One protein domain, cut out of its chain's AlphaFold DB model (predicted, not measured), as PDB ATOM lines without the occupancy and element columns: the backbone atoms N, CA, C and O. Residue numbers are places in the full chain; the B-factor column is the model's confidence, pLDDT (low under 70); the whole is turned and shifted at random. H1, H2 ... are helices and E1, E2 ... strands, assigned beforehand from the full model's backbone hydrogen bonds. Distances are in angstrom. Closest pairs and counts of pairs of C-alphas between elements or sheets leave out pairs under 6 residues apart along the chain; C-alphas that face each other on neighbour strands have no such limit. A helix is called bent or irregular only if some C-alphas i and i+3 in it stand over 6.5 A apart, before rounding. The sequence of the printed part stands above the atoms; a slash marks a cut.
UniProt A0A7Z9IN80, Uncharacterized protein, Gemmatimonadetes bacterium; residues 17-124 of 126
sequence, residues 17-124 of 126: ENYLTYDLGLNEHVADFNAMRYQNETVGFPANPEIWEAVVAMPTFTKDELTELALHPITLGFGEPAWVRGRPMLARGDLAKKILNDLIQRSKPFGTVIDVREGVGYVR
ATOM      1  N   GLU A  17      -6.365 -32.198  18.597       92.56
ATOM      2  CA  GLU A  17      -6.537 -32.595  19.994       92.56
ATOM      3  C   GLU A  17      -7.154 -33.997  20.144       92.56
ATOM      4  O   GLU A  17      -6.861 -34.713  21.108       92.56
ATOM      5  N   ASN A  18      -7.969 -34.427  19.173       91.50
ATOM      6  CA  ASN A  18      -8.510 -35.783  19.147       91.50
ATOM      7  C   ASN A  18      -7.398 -36.830  18.998       91.50
ATOM      8  O   ASN A  18      -7.441 -37.856  19.670       91.50
ATOM      9  N   TYR A  19      -6.419 -36.580  18.128       93.94
ATOM     10  CA  TYR A  19      -5.318 -37.503  17.840       93.94
ATOM     11  C   TYR A  19      -4.343 -37.572  19.013       93.94
ATOM     12  O   TYR A  19      -3.986 -38.665  19.452       93.94
ATOM     13  N   LEU A  20      -4.017 -36.411  19.593       93.00
ATOM     14  CA  LEU A  20      -3.138 -36.305  20.760       93.00
ATOM     15  C   LEU A  20      -3.661 -37.093  21.968       93.00
ATOM     16  O   LEU A  20      -2.874 -37.642  22.730       93.00
ATOM     17  N   THR A  21      -4.984 -37.203  22.125       93.31
ATOM     18  CA  THR A  21      -5.610 -38.002  23.199       93.31
ATOM     19  C   THR A  21      -5.271 -39.499  23.108       93.31
ATOM     20  O   THR A  21      -5.362 -40.209  24.109       93.31
ATOM     21  N   TYR A  22      -4.883 -39.985  21.926       93.00
ATOM     22  CA  TYR A  22      -4.540 -41.384  21.657       93.00
ATOM     23  C   TYR A  22      -3.071 -41.572  21.248       93.00
ATOM     24  O   TYR A  22      -2.743 -42.602  20.661       93.00
ATOM     25  N   ASP A  23      -2.207 -40.589  21.534       94.69
ATOM     26  CA  ASP A  23      -0.786 -40.584  21.154       94.69
ATOM     27  C   ASP A  23      -0.545 -40.771  19.639       94.69
ATOM     28  O   ASP A  23       0.472 -41.321  19.216       94.69
ATOM     29  N   LEU A  24      -1.487 -40.310  18.806       94.44
ATOM     30  CA  LEU A  24      -1.384 -40.355  17.345       94.44
ATOM     31  C   LEU A  24      -0.719 -39.078  16.817       94.44
ATOM     32  O   LEU A  24      -1.001 -37.975  17.289       94.44
ATOM     33  N   GLY A  25       0.174 -39.237  15.839       90.12
ATOM     34  CA  GLY A  25       0.945 -38.160  15.230       90.12
ATOM     35  C   GLY A  25       0.348 -37.643  13.918       90.12
ATOM     36  O   GLY A  25      -0.828 -37.810  13.608       90.12
ATOM     37  N   LEU A  26       1.194 -36.968  13.135       86.56
ATOM     38  CA  LEU A  26       0.797 -36.282  11.898       86.56
ATOM     39  C   LEU A  26       0.583 -37.218  10.696       86.56
ATOM     40  O   LEU A  26       0.063 -36.772   9.672       86.56
ATOM     41  N   ASN A  27       1.027 -38.474  10.784       90.75
ATOM     42  CA  ASN A  27       0.898 -39.449   9.696       90.75
ATOM     43  C   ASN A  27      -0.350 -40.325   9.851       90.75
ATOM     44  O   ASN A  27      -0.749 -40.996   8.903       90.75
ATOM     45  N   GLU A  28      -0.954 -40.320  11.033       93.31
ATOM     46  CA  GLU A  28      -2.173 -41.034  11.351       93.31
ATOM     47  C   GLU A  28      -3.399 -40.275  10.829       93.31
ATOM     48  O   GLU A  28      -3.450 -39.044  10.740       93.31
ATOM     49  N   HIS A  29      -4.417 -41.035  10.448       90.62
ATOM     50  CA  HIS A  29      -5.626 -40.513   9.832       90.62
ATOM     51  C   HIS A  29      -6.870 -40.888  10.641       90.62
ATOM     52  O   HIS A  29      -6.814 -41.548  11.678       90.62
ATOM     53  N   VAL A  30      -8.036 -40.438  10.172       91.62
ATOM     54  CA  VAL A  30      -9.324 -40.659  10.853       91.62
ATOM     55  C   VAL A  30      -9.595 -42.150  11.104       91.62
ATOM     56  O   VAL A  30     -10.195 -42.499  12.120       91.62
ATOM     57  N   ALA A  31      -9.134 -43.033  10.213       90.38
ATOM     58  CA  ALA A  31      -9.247 -44.477  10.395       90.38
ATOM     59  C   ALA A  31      -8.454 -44.970  11.618       90.38
ATOM     60  O   ALA A  31      -9.014 -45.695  12.438       90.38
ATOM     61  N   ASP A  32      -7.206 -44.523  11.786       92.56
ATOM     62  CA  ASP A  32      -6.352 -44.876  12.930       92.56
ATOM     63  C   ASP A  32      -6.922 -44.315  14.236       92.56
ATOM     64  O   ASP A  32      -7.026 -45.020  15.241       92.56
ATOM     65  N   PHE A  33      -7.398 -43.066  14.198       93.44
ATOM     66  CA  PHE A  33      -8.106 -42.455  15.320       93.44
ATOM     67  C   PHE A  33      -9.329 -43.279  15.744       93.44
ATOM     68  O   PHE A  33      -9.494 -43.580  16.927       93.44
ATOM     69  N   ASN A  34     -10.183 -43.671  14.795       92.00
ATOM     70  CA  ASN A  34     -11.370 -44.472  15.089       92.00
ATOM     71  C   ASN A  34     -11.000 -45.871  15.603       92.00
ATOM     72  O   ASN A  34     -11.634 -46.354  16.543       92.00
ATOM     73  N   ALA A  35      -9.960 -46.499  15.043       92.25
ATOM     74  CA  ALA A  35      -9.443 -47.783  15.506       92.25
ATOM     75  C   ALA A  35      -8.986 -47.713  16.972       92.25
ATOM     76  O   ALA A  35      -9.382 -48.559  17.774       92.25
ATOM     77  N   MET A  36      -8.246 -46.670  17.358       94.62
ATOM     78  CA  MET A  36      -7.821 -46.466  18.748       94.62
ATOM     79  C   MET A  36      -9.000 -46.160  19.673       94.62
ATOM     80  O   MET A  36      -9.180 -46.817  20.702       94.62
ATOM     81  N   ARG A  37      -9.854 -45.207  19.287       92.62
ATOM     82  CA  ARG A  37     -11.014 -44.773  20.076       92.62
ATOM     83  C   ARG A  37     -12.006 -45.896  20.357       92.62
ATOM     84  O   ARG A  37     -12.580 -45.939  21.445       92.62
ATOM     85  N   TYR A  38     -12.230 -46.774  19.382       93.00
ATOM     86  CA  TYR A  38     -13.172 -47.888  19.493       93.00
ATOM     87  C   TYR A  38     -12.501 -49.238  19.766       93.00
ATOM     88  O   TYR A  38     -13.183 -50.259  19.716       93.00
ATOM     89  N   GLN A  39     -11.198 -49.256  20.071       94.31
ATOM     90  CA  GLN A  39     -10.415 -50.478  20.307       94.31
ATOM     91  C   GLN A  39     -10.656 -51.535  19.219       94.31
ATOM     92  O   GLN A  39     -11.062 -52.662  19.506       94.31
ATOM     93  N   ASN A  40     -10.471 -51.145  17.956       92.00
ATOM     94  CA  ASN A  40     -10.793 -51.960  16.784       92.00
ATOM     95  C   ASN A  40     -12.227 -52.507  16.831       92.00
ATOM     96  O   ASN A  40     -12.460 -53.701  16.672       92.00
ATOM     97  N   GLU A  41     -13.183 -51.606  17.064       91.25
ATOM     98  CA  GLU A  41     -14.629 -51.865  17.025       91.25
ATOM     99  C   GLU A  41     -15.179 -52.748  18.156       91.25
ATOM    100  O   GLU A  41     -16.347 -53.129  18.132       91.25
ATOM    101  N   THR A  42     -14.376 -53.036  19.183       93.75
ATOM    102  CA  THR A  42     -14.803 -53.852  20.331       93.75
ATOM    103  C   THR A  42     -15.555 -53.056  21.398       93.75
ATOM    104  O   THR A  42     -16.236 -53.647  22.237       93.75
ATOM    105  N   VAL A  43     -15.485 -51.717  21.363       94.25
ATOM    106  CA  VAL A  43     -16.202 -50.829  22.293       94.25
ATOM    107  C   VAL A  43     -16.935 -49.690  21.576       94.25
ATOM    108  O   VAL A  43     -16.680 -49.370  20.417       94.25
ATOM    109  N   GLY A  44     -17.841 -49.027  22.298       92.12
ATOM    110  CA  GLY A  44     -18.556 -47.849  21.809       92.12
ATOM    111  C   GLY A  44     -19.623 -48.180  20.765       92.12
ATOM    112  O   GLY A  44     -20.311 -49.194  20.863       92.12
ATOM    113  N   PHE A  45     -19.799 -47.288  19.788       90.19
ATOM    114  CA  PHE A  45     -20.883 -47.400  18.811       90.19
ATOM    115  C   PHE A  45     -20.731 -48.566  17.820       90.19
ATOM    116  O   PHE A  45     -21.721 -49.265  17.594       90.19
ATOM    117  N   PRO A  46     -19.529 -48.849  17.272       91.62
ATOM    118  CA  PRO A  46     -19.335 -50.001  16.392       91.62
ATOM    119  C   PRO A  46     -19.651 -51.343  17.053       91.62
ATOM    120  O   PRO A  46     -20.065 -52.260  16.359       91.62
ATOM    121  N   ALA A  47     -19.530 -51.436  18.381       93.19
ATOM    122  CA  ALA A  47     -19.791 -52.655  19.143       93.19
ATOM    123  C   ALA A  47     -21.268 -52.856  19.530       93.19
ATOM    124  O   ALA A  47     -21.622 -53.915  20.048       93.19
ATOM    125  N   ASN A  48     -22.137 -51.858  19.328       92.88
ATOM    126  CA  ASN A  48     -23.544 -51.918  19.726       92.88
ATOM    127  C   ASN A  48     -24.462 -52.111  18.503       92.88
ATOM    128  O   ASN A  48     -24.714 -51.132  17.797       92.88
ATOM    129  N   PRO A  49     -25.034 -53.313  18.282       92.62
ATOM    130  CA  PRO A  49     -25.906 -53.589  17.140       92.62
ATOM    131  C   PRO A  49     -27.085 -52.620  17.000       92.62
ATOM    132  O   PRO A  49     -27.437 -52.243  15.887       92.62
ATOM    133  N   GLU A  50     -27.673 -52.158  18.110       91.94
ATOM    134  CA  GLU A  50     -28.897 -51.341  18.083       91.94
ATOM    135  C   GLU A  50     -28.717 -49.947  17.457       91.94
ATOM    136  O   GLU A  50     -29.710 -49.298  17.119       91.94
ATOM    137  N   ILE A  51     -27.475 -49.475  17.322       92.06
ATOM    138  CA  ILE A  51     -27.130 -48.208  16.649       92.06
ATOM    139  C   ILE A  51     -27.191 -48.361  15.127       92.06
ATOM    140  O   ILE A  51     -27.434 -47.410  14.394       92.06
ATOM    141  N   TRP A  52     -27.038 -49.585  14.633       95.06
ATOM    142  CA  TRP A  52     -27.046 -49.901  13.207       95.06
ATOM    143  C   TRP A  52     -28.422 -50.358  12.722       95.06
ATOM    144  O   TRP A  52     -28.552 -50.926  11.635       95.06
ATOM    145  N   GLU A  53     -29.448 -50.154  13.542       96.25
ATOM    146  CA  GLU A  53     -30.796 -50.664  13.358       96.25
ATOM    147  C   GLU A  53     -31.828 -49.553  13.563       96.25
ATOM    148  O   GLU A  53     -31.901 -48.894  14.609       96.25
ATOM    149  N   ALA A  54     -32.685 -49.359  12.564       96.25
ATOM    150  CA  ALA A  54     -33.710 -48.327  12.601       96.25
ATOM    151  C   ALA A  54     -34.922 -48.695  11.739       96.25
ATOM    152  O   ALA A  54     -34.995 -49.768  11.140       96.25
ATOM    153  N   VAL A  55     -35.897 -47.790  11.689       97.06
ATOM    154  CA  VAL A  55     -37.026 -47.857  10.759       97.06
ATOM    155  C   VAL A  55     -37.158 -46.531  10.018       97.06
ATOM    156  O   VAL A  55     -36.904 -45.470  10.587       97.06
ATOM    157  N   VAL A  56     -37.610 -46.586   8.768       96.25
ATOM    158  CA  VAL A  56     -38.114 -45.422   8.036       96.25
ATOM    159  C   VAL A  56     -39.615 -45.329   8.242       96.25
ATOM    160  O   VAL A  56     -40.348 -46.245   7.868       96.25
ATOM    161  N   ALA A  57     -40.066 -44.224   8.828       95.69
ATOM    162  CA  ALA A  57     -41.478 -43.907   8.962       95.69
ATOM    163  C   ALA A  57     -42.004 -43.261   7.672       95.69
ATOM    164  O   ALA A  57     -41.498 -42.228   7.240       95.69
ATOM    165  N   MET A  58     -43.027 -43.868   7.078       96.62
ATOM    166  CA  MET A  58     -43.665 -43.448   5.833       96.62
ATOM    167  C   MET A  58     -45.155 -43.183   6.101       96.62
ATOM    168  O   MET A  58     -45.961 -44.119   6.070       96.62
ATOM    169  N   PRO A  59     -45.533 -41.939   6.437       97.00
ATOM    170  CA  PRO A  59     -46.928 -41.576   6.641       97.00
ATOM    171  C   PRO A  59     -47.657 -41.373   5.305       97.00
ATOM    172  O   PRO A  59     -47.105 -40.807   4.363       97.00
ATOM    173  N   THR A  60     -48.924 -41.774   5.251       97.50
ATOM    174  CA  THR A  60     -49.856 -41.475   4.157       97.50
ATOM    175  C   THR A  60     -50.991 -40.623   4.697       97.50
ATOM    176  O   THR A  60     -51.632 -40.995   5.680       97.50
ATOM    177  N   PHE A  61     -51.252 -39.499   4.034       96.44
ATOM    178  CA  PHE A  61     -52.324 -38.576   4.394       96.44
ATOM    179  C   PHE A  61     -53.397 -38.546   3.311       96.44
ATOM    180  O   PHE A  61     -53.090 -38.541   2.118       96.44
ATOM    181  N   THR A  62     -54.656 -38.466   3.734       96.50
ATOM    182  CA  THR A  62     -55.783 -38.120   2.867       96.50
ATOM    183  C   THR A  62     -56.363 -36.801   3.357       96.50
ATOM    184  O   THR A  62     -56.885 -36.728   4.466       96.50
ATOM    185  N   LYS A  63     -56.276 -35.752   2.528       94.12
ATOM    186  CA  LYS A  63     -56.495 -34.359   2.962       94.12
ATOM    187  C   LYS A  63     -55.579 -34.033   4.153       94.12
ATOM    188  O   LYS A  63     -54.367 -34.150   4.011       94.12
ATOM    189  N   ASP A  64     -56.164 -33.701   5.300       94.56
ATOM    190  CA  ASP A  64     -55.462 -33.303   6.520       94.56
ATOM    191  C   ASP A  64     -55.415 -34.435   7.568       94.56
ATOM    192  O   ASP A  64     -54.984 -34.221   8.699       94.56
ATOM    193  N   GLU A  65     -55.850 -35.649   7.205       96.00
ATOM    194  CA  GLU A  65     -55.917 -36.806   8.105       96.00
ATOM    195  C   GLU A  65     -54.847 -37.848   7.762       96.00
ATOM    196  O   GLU A  65     -54.666 -38.228   6.602       96.00
ATOM    197  N   LEU A  66     -54.143 -38.339   8.786       96.06
ATOM    198  CA  LEU A  66     -53.194 -39.446   8.663       96.06
ATOM    199  C   LEU A  66     -53.968 -40.765   8.546       96.06
ATOM    200  O   LEU A  66     -54.577 -41.215   9.513       96.06
ATOM    201  N   THR A  67     -53.904 -41.414   7.387       96.31
ATOM    202  CA  THR A  67     -54.642 -42.660   7.122       96.31
ATOM    203  C   THR A  67     -53.794 -43.915   7.288       96.31
ATOM    204  O   THR A  67     -54.331 -44.990   7.531       96.31
ATOM    205  N   GLU A  68     -52.472 -43.805   7.157       96.94
ATOM    206  CA  GLU A  68     -51.557 -44.926   7.377       96.94
ATOM    207  C   GLU A  68     -50.183 -44.424   7.826       96.94
ATOM    208  O   GLU A  68     -49.729 -43.365   7.400       96.94
ATOM    209  N   LEU A  69     -49.496 -45.203   8.660       97.88
ATOM    210  CA  LEU A  69     -48.096 -44.981   9.001       97.88
ATOM    211  C   LEU A  69     -47.337 -46.307   8.908       97.88
ATOM    212  O   LEU A  69     -47.422 -47.145   9.808       97.88
ATOM    213  N   ALA A  70     -46.614 -46.483   7.801       98.12
ATOM    214  CA  ALA A  70     -45.769 -47.642   7.553       98.12
ATOM    215  C   ALA A  70     -44.360 -47.432   8.130       98.12
ATOM    216  O   ALA A  70     -43.822 -46.327   8.121       98.12
ATOM    217  N   LEU A  71     -43.755 -48.501   8.635       98.06
ATOM    218  CA  LEU A  71     -42.453 -48.538   9.292       98.06
ATOM    219  C   LEU A  71     -41.590 -49.578   8.578       98.06
ATOM    220  O   LEU A  71     -41.736 -50.784   8.796       98.06
ATOM    221  N   HIS A  72     -40.696 -49.111   7.711       97.94
ATOM    222  CA  HIS A  72     -39.804 -49.975   6.942       97.94
ATOM    223  C   HIS A  72     -38.507 -50.207   7.718       97.94
ATOM    224  O   HIS A  72     -37.757 -49.249   7.911       97.94
ATOM    225  N   PRO A  73     -38.210 -51.436   8.171       98.00
ATOM    226  CA  PRO A  73     -36.986 -51.697   8.913       98.00
ATOM    227  C   PRO A  73     -35.761 -51.535   8.012       98.00
ATOM    228  O   PRO A  73     -35.727 -52.015   6.875       98.00
ATOM    229  N   ILE A  74     -34.740 -50.866   8.539       97.56
ATOM    230  CA  ILE A  74     -33.470 -50.620   7.866       97.56
ATOM    231  C   ILE A  74     -32.296 -51.034   8.744       97.56
ATOM    232  O   ILE A  74     -32.356 -50.985   9.972       97.56
ATOM    233  N   THR A  75     -31.212 -51.419   8.087       96.62
ATOM    234  CA  THR A  75     -29.911 -51.617   8.708       96.62
ATOM    235  C   THR A  75     -28.901 -50.642   8.128       96.62
ATOM    236  O   THR A  75     -28.991 -50.255   6.961       96.62
ATOM    237  N   LEU A  76     -27.931 -50.276   8.955       95.81
ATOM    238  CA  LEU A  76     -26.744 -49.527   8.573       95.81
ATOM    239  C   LEU A  76     -25.521 -50.447   8.392       95.81
ATOM    240  O   LEU A  76     -24.435 -49.942   8.153       95.81
ATOM    241  N   GLY A  77     -25.672 -51.776   8.481       94.69
ATOM    242  CA  GLY A  77     -24.591 -52.739   8.224       94.69
ATOM    243  C   GLY A  77     -23.693 -53.020   9.432       94.69
ATOM    244  O   GLY A  77     -22.476 -52.880   9.344       94.69
ATOM    245  N   PHE A  78     -24.274 -53.406  10.573       94.75
ATOM    246  CA  PHE A  78     -23.490 -53.836  11.740       94.75
ATOM    247  C   PHE A  78     -22.509 -54.960  11.375       94.75
ATOM    248  O   PHE A  78     -22.908 -55.951  10.763       94.75
ATOM    249  N   GLY A  79     -21.245 -54.810  11.774       92.56
ATOM    250  CA  GLY A  79     -20.181 -55.783  11.500       92.56
ATOM    251  C   GLY A  79     -19.645 -55.778  10.064       92.56
ATOM    252  O   GLY A  79     -18.673 -56.476   9.786       92.56
ATOM    253  N   GLU A  80     -20.228 -54.991   9.156       93.38
ATOM    254  CA  GLU A  80     -19.649 -54.767   7.830       93.38
ATOM    255  C   GLU A  80     -18.395 -53.881   7.932       93.38
ATOM    256  O   GLU A  80     -18.244 -53.125   8.901       93.38
ATOM    257  N   PRO A  81     -17.497 -53.911   6.931       90.38
ATOM    258  CA  PRO A  81     -16.330 -53.042   6.923       90.38
ATOM    259  C   PRO A  81     -16.702 -51.558   7.028       90.38
ATOM    260  O   PRO A  81     -17.695 -51.106   6.451       90.38
ATOM    261  N   ALA A  82     -15.850 -50.781   7.698       86.06
ATOM    262  CA  ALA A  82     -16.011 -49.341   7.920       86.06
ATOM    263  C   ALA A  82     -16.350 -48.528   6.653       86.06
ATOM    264  O   ALA A  82     -17.105 -47.564   6.716       86.06
ATOM    265  N   TRP A  83     -15.824 -48.921   5.489       84.00
ATOM    266  CA  TRP A  83     -16.080 -48.252   4.204       84.00
ATOM    267  C   TRP A  83     -17.378 -48.696   3.502       84.00
ATOM    268  O   TRP A  83     -17.720 -48.156   2.450       84.00
ATOM    269  N   VAL A  84     -18.083 -49.696   4.039       86.69
ATOM    270  CA  VAL A  84     -19.338 -50.248   3.495       86.69
ATOM    271  C   VAL A  84     -20.547 -49.807   4.320       86.69
ATOM    272  O   VAL A  84     -21.601 -49.499   3.752       86.69
ATOM    273  N   ARG A  85     -20.405 -49.807   5.649       90.50
ATOM    274  CA  ARG A  85     -21.485 -49.523   6.600       90.50
ATOM    275  C   ARG A  85     -21.826 -48.033   6.696       90.50
ATOM    276  O   ARG A  85     -21.087 -47.169   6.238       90.50
ATOM    277  N   GLY A  86     -22.975 -47.742   7.295       89.88
ATOM    278  CA  GLY A  86     -23.433 -46.395   7.638       89.88
ATOM    279  C   GLY A  86     -24.533 -45.822   6.754       89.88
ATOM    280  O   GLY A  86     -25.276 -44.936   7.185       89.88
ATOM    281  N   ARG A  87     -24.696 -46.365   5.543       91.00
ATOM    282  CA  ARG A  87     -25.810 -46.028   4.650       91.00
ATOM    283  C   ARG A  87     -27.047 -46.885   4.957       91.00
ATOM    284  O   ARG A  87     -26.899 -48.087   5.182       91.00
ATOM    285  N   PRO A  88     -28.262 -46.321   4.897       93.50
ATOM    286  CA  PRO A  88     -29.484 -47.081   5.121       93.50
ATOM    287  C   PRO A  88     -29.755 -48.075   3.991       93.50
ATOM    288  O   PRO A  88     -29.766 -47.731   2.808       93.50
ATOM    289  N   MET A  89     -30.019 -49.322   4.373       94.88
ATOM    290  CA  MET A  89     -30.449 -50.406   3.491       94.88
ATOM    291  C   MET A  89     -31.665 -51.101   4.098       94.88
ATOM    292  O   MET A  89     -31.742 -51.246   5.314       94.88
ATOM    293  N   LEU A  90     -32.606 -51.569   3.272       96.50
ATOM    294  CA  LEU A  90     -33.744 -52.348   3.773       96.50
ATOM    295  C   LEU A  90     -33.249 -53.594   4.513       96.50
ATOM    296  O   LEU A  90     -32.549 -54.430   3.934       96.50
ATOM    297  N   ALA A  91     -33.655 -53.735   5.773       97.06
ATOM    298  CA  ALA A  91     -33.457 -54.968   6.512       97.06
ATOM    299  C   ALA A  91     -34.411 -56.041   5.970       97.06
ATOM    300  O   ALA A  91     -35.521 -55.751   5.520       97.06
ATOM    301  N   ARG A  92     -33.986 -57.306   6.012       95.50
ATOM    302  CA  ARG A  92     -34.779 -58.452   5.542       95.50
ATOM    303  C   ARG A  92     -34.675 -59.620   6.514       95.50
ATOM    304  O   ARG A  92     -33.792 -59.644   7.370       95.50
ATOM    305  N   GLY A  93     -35.573 -60.592   6.362       96.25
ATOM    306  CA  GLY A  93     -35.543 -61.835   7.131       96.25
ATOM    307  C   GLY A  93     -35.589 -61.587   8.638       96.25
ATOM    308  O   GLY A  93     -36.423 -60.823   9.124       96.25
ATOM    309  N   ASP A  94     -34.695 -62.235   9.377       97.31
ATOM    310  CA  ASP A  94     -34.717 -62.205  10.839       97.31
ATOM    311  C   ASP A  94     -34.281 -60.860  11.424       97.31
ATOM    312  O   ASP A  94     -34.819 -60.454  12.452       97.31
ATOM    313  N   LEU A  95     -33.417 -60.110  10.730       97.06
ATOM    314  CA  LEU A  95     -33.046 -58.760  11.156       97.06
ATOM    315  C   LEU A  95     -34.249 -57.810  11.102       97.06
ATOM    316  O   LEU A  95     -34.516 -57.100  12.065       97.06
ATOM    317  N   ALA A  96     -35.036 -57.848  10.022       97.88
ATOM    318  CA  ALA A  96     -36.263 -57.053   9.923       97.88
ATOM    319  C   ALA A  96     -37.258 -57.391  11.045       97.88
ATOM    320  O   ALA A  96     -37.825 -56.491  11.666       97.88
ATOM    321  N   LYS A  97     -37.437 -58.687  11.342       98.12
ATOM    322  CA  LYS A  97     -38.304 -59.144  12.440       98.12
ATOM    323  C   LYS A  97     -37.802 -58.655  13.796       98.12
ATOM    324  O   LYS A  97     -38.612 -58.184  14.587       98.12
ATOM    325  N   LYS A  98     -36.494 -58.758  14.065       97.56
ATOM    326  CA  LYS A  98     -35.870 -58.258  15.299       97.56
ATOM    327  C   LYS A  98     -36.153 -56.766  15.472       97.56
ATOM    328  O   LYS A  98     -36.756 -56.392  16.469       97.56
ATOM    329  N   ILE A  99     -35.802 -55.953  14.475       98.00
ATOM    330  CA  ILE A  99     -35.982 -54.493  14.486       98.00
ATOM    331  C   ILE A  99     -37.440 -54.132  14.795       98.00
ATOM    332  O   ILE A  99     -37.717 -53.348  15.701       98.00
ATOM    333  N   LEU A 100     -38.395 -54.726  14.076       98.25
ATOM    334  CA  LEU A 100     -39.816 -54.446  14.292       98.25
ATOM    335  C   LEU A 100     -40.301 -54.910  15.671       98.25
ATOM    336  O   LEU A 100     -41.067 -54.193  16.312       98.25
ATOM    337  N   ASN A 101     -39.842 -56.066  16.157       98.06
ATOM    338  CA  ASN A 101     -40.179 -56.552  17.496       98.06
ATOM    339  C   ASN A 101     -39.624 -55.640  18.593       98.06
ATOM    340  O   ASN A 101     -40.353 -55.324  19.533       98.06
ATOM    341  N   ASP A 102     -38.379 -55.188  18.469       97.31
ATOM    342  CA  ASP A 102     -37.766 -54.257  19.415       97.31
ATOM    343  C   ASP A 102     -38.546 -52.945  19.458       97.31
ATOM    344  O   ASP A 102     -38.861 -52.444  20.542       97.31
ATOM    345  N   LEU A 103     -38.935 -52.428  18.289       97.12
ATOM    346  CA  LEU A 103     -39.761 -51.232  18.199       97.12
ATOM    347  C   LEU A 103     -41.129 -51.448  18.854       97.12
ATOM    348  O   LEU A 103     -41.527 -50.638  19.683       97.12
ATOM    349  N   ILE A 104     -41.805 -52.568  18.576       97.88
ATOM    350  CA  ILE A 104     -43.063 -52.943  19.239       97.88
ATOM    351  C   ILE A 104     -42.901 -52.928  20.763       97.88
ATOM    352  O   ILE A 104     -43.708 -52.303  21.450       97.88
ATOM    353  N   GLN A 105     -41.872 -53.582  21.317       97.75
ATOM    354  CA  GLN A 105     -41.674 -53.627  22.771       97.75
ATOM    355  C   GLN A 105     -41.429 -52.238  23.361       97.75
ATOM    356  O   GLN A 105     -42.010 -51.901  24.391       97.75
ATOM    357  N   ARG A 106     -40.610 -51.419  22.697       95.94
ATOM    358  CA  ARG A 106     -40.281 -50.056  23.137       95.94
ATOM    359  C   ARG A 106     -41.466 -49.100  23.008       95.94
ATOM    360  O   ARG A 106     -41.578 -48.167  23.795       95.94
ATOM    361  N   SER A 107     -42.368 -49.350  22.063       96.50
ATOM    362  CA  SER A 107     -43.577 -48.560  21.820       96.50
ATOM    363  C   SER A 107     -44.737 -48.894  22.766       96.50
ATOM    364  O   SER A 107     -45.593 -48.035  22.999       96.50
ATOM    365  N   LYS A 108     -44.771 -50.101  23.354       96.56
ATOM    366  CA  LYS A 108     -45.850 -50.555  24.259       96.56
ATOM    367  C   LYS A 108     -46.169 -49.586  25.408       96.56
ATOM    368  O   LYS A 108     -47.355 -49.310  25.594       96.56
ATOM    369  N   PRO A 109     -45.190 -49.036  26.158       97.50
ATOM    370  CA  PRO A 109     -45.474 -48.113  27.261       97.50
ATOM    371  C   PRO A 109     -46.185 -46.824  26.825       97.50
ATOM    372  O   PRO A 109     -46.847 -46.188  27.635       97.50
ATOM    373  N   PHE A 110     -46.082 -46.461  25.543       95.81
ATOM    374  CA  PHE A 110     -46.713 -45.274  24.965       95.81
ATOM    375  C   PHE A 110     -48.078 -45.574  24.324       95.81
ATOM    376  O   PHE A 110     -48.660 -44.709  23.675       95.81
ATOM    377  N   GLY A 111     -48.590 -46.805  24.451       96.25
ATOM    378  CA  GLY A 111     -49.885 -47.205  23.890       96.25
ATOM    379  C   GLY A 111     -49.924 -47.269  22.359       96.25
ATOM    380  O   GLY A 111     -51.008 -47.330  21.778       96.25
ATOM    381  N   THR A 112     -48.761 -47.256  21.702       96.06
ATOM    382  CA  THR A 112     -48.651 -47.381  20.246       96.06
ATOM    383  C   THR A 112     -48.705 -48.855  19.858       96.06
ATOM    384  O   THR A 112     -47.890 -49.657  20.315       96.06
ATOM    385  N   VAL A 113     -49.671 -49.212  19.012       97.44
ATOM    386  CA  VAL A 113     -49.842 -50.576  18.500       97.44
ATOM    387  C   VAL A 113     -49.311 -50.635  17.077       97.44
ATOM    388  O   VAL A 113     -49.722 -49.835  16.236       97.44
ATOM    389  N   ILE A 114     -48.406 -51.579  16.828       98.19
ATOM    390  CA  ILE A 114     -47.774 -51.793  15.528       98.19
ATOM    391  C   ILE A 114     -48.094 -53.218  15.078       98.19
ATOM    392  O   ILE A 114     -47.721 -54.176  15.757       98.19
ATOM    393  N   ASP A 115     -48.765 -53.354  13.938       97.88
ATOM    394  CA  ASP A 115     -49.021 -54.637  13.286       97.88
ATOM    395  C   ASP A 115     -47.964 -54.885  12.205       97.88
ATOM    396  O   ASP A 115     -47.656 -53.993  11.416       97.88
ATOM    397  N   VAL A 116     -47.403 -56.093  12.136       97.81
ATOM    398  CA  VAL A 116     -46.400 -56.440  11.117       97.81
ATOM    399  C   VAL A 116     -47.065 -57.184   9.964       97.81
ATOM    400  O   VAL A 116     -47.680 -58.230  10.166       97.81
ATOM    401  N   ARG A 117     -46.914 -56.660   8.744       96.38
ATOM    402  CA  ARG A 117     -47.420 -57.248   7.496       96.38
ATOM    403  C   ARG A 117     -46.273 -57.312   6.491       96.38
ATOM    404  O   ARG A 117     -45.653 -56.295   6.214       96.38
ATOM    405  N   GLU A 118     -45.950 -58.511   6.008       94.62
ATOM    406  CA  GLU A 118     -44.919 -58.735   4.974       94.62
ATOM    407  C   GLU A 118     -43.551 -58.070   5.260       94.62
ATOM    408  O   GLU A 118     -42.844 -57.632   4.357       94.62
ATOM    409  N   GLY A 119     -43.148 -57.997   6.535       95.56
ATOM    410  CA  GLY A 119     -41.870 -57.392   6.939       95.56
ATOM    411  C   GLY A 119     -41.888 -55.865   7.069       95.56
ATOM    412  O   GLY A 119     -40.831 -55.266   7.255       95.56
ATOM    413  N   VAL A 120     -43.066 -55.243   7.017       98.06
ATOM    414  CA  VAL A 120     -43.291 -53.816   7.284       98.06
ATOM    415  C   VAL A 120     -44.176 -53.679   8.523       98.06
ATOM    416  O   VAL A 120     -45.161 -54.403   8.678       98.06
ATOM    417  N   GLY A 121     -43.815 -52.778   9.436       98.12
ATOM    418  CA  GLY A 121     -44.657 -52.432  10.581       98.12
ATOM    419  C   GLY A 121     -45.688 -51.376  10.199       98.12
ATOM    420  O   GLY A 121     -45.392 -50.488   9.413       98.12
ATOM    421  N   TYR A 122     -46.886 -51.432  10.762       98.44
ATOM    422  CA  TYR A 122     -47.934 -50.447  10.527       98.44
ATOM    423  C   TYR A 122     -48.520 -49.992  11.847       98.44
ATOM    424  O   TYR A 122     -49.018 -50.805  12.626       98.44
ATOM    425  N   VAL A 123     -48.446 -48.692  12.107       98.06
ATOM    426  CA  VAL A 123     -49.020 -48.105  13.317       98.06
ATOM    427  C   VAL A 123     -50.531 -47.994  13.146       98.06
ATOM    428  O   VAL A 123     -51.007 -47.474  12.136       98.06
ATOM    429  N   ARG A 124     -51.296 -48.439  14.147       95.56
ATOM    430  CA  ARG A 124     -52.744 -48.204  14.185       95.56
ATOM    431  C   ARG A 124     -53.019 -46.723  14.435       95.56
ATOM    432  O   ARG A 124     -52.889 -46.248  15.565       95.56
TER     433      ARG A 124
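Overview. This is residues 17 to 124 of the 126 residues of an uncharacterized protein of Gemmatimonadetes bacterium (UniProt A0A7Z9IN80). The model is an elongated body made at one end of a strongly twisted four-stranded sheet with the helix H4 over one face, and at the other end of a small helical arm, H1 and H2, set well away from the sheet. The long hairpin of E1 and E2 runs to the far end of the long axis, and residues 76 to 92 make a long loop between E2 and H4. The printed part has 108 residues, in the order H1 H2 H3 E1 E2 H4 E3 E4, and its class is mixed, helices and strands. The sheet's order is E1 E2 E4 E3, antiparallel throughout. The whole is loose, with a radius of gyration of the C-alphas of 18.8 A, and spans 58 by 30 by 27 A.

Along the chain. H1, residues 17 to 20, begins at C-alpha 17 (-6.537, -32.595, 19.994) and is 5.1 A long. H2, residues 30 to 37, is 10.2 A long, and H3, residues 49 to 52, is 5.5 A. E1, residues 53 to 62, and E2, residues 65 to 75, are each 29.9 A long; C-alpha 62 is at (-55.783, -38.120, 2.867). H4, residues 93 to 110, is 26.8 A long and only just irregular: C-alphas 106 and 109 are 6.9 A apart. E3, residues 114 to 117, is 9.7 A long, and E4, residues 120 to 123, is 10.1 A, ending at C-alpha 123 (-49.020, -48.105, 13.317).

Arrangement. E1 and E2 form a hairpin at 160 degrees, with N 56 and O 72 at 2.8 A. E2 and E4 are antiparallel at 143 degrees, with N 71 and O 121 at 2.7 A. E3 and E4 form a hairpin at 147 degrees, with N 122 and O 115 at 2.8 A. H4 is on the sheet, on one face, in two layers, a helix over a sheet; its closest C-alphas to E2 are Ala 96 and Pro 73, 5.5 A. E2, H4 and E3 form a split strand-helix-strand unit, two strands running the same way with E4 between them, and its crossover is right-handed. H3 only just grazes the sheet, with 5 pairs of C-alphas within 10 A. H1 and H2 are close but not clearly touching, the C-alphas of Tyr 19 and Phe 33 being 6.2 A apart; neither is on the sheet. Each O i to N i+4 pair of H2 is within hydrogen-bond range, as are 12 of 14 in H4; H1 and H3 are too short for such a pair, with 0 of 1 and 1 of 1 O i to N i+3 pairs within range.

Size, cuts and confidence. The C-alphas of Asp 23 and Lys 63, the two farthest apart, are 58.9 A apart. The printed part has no cut. The links H2 to H3 and E2 to H4 are long. Residues 106 to 111, of which 106 to 110 belong to H4, stand free. The mean pLDDT of the printed part is 94.7, and no printed residue is under 70.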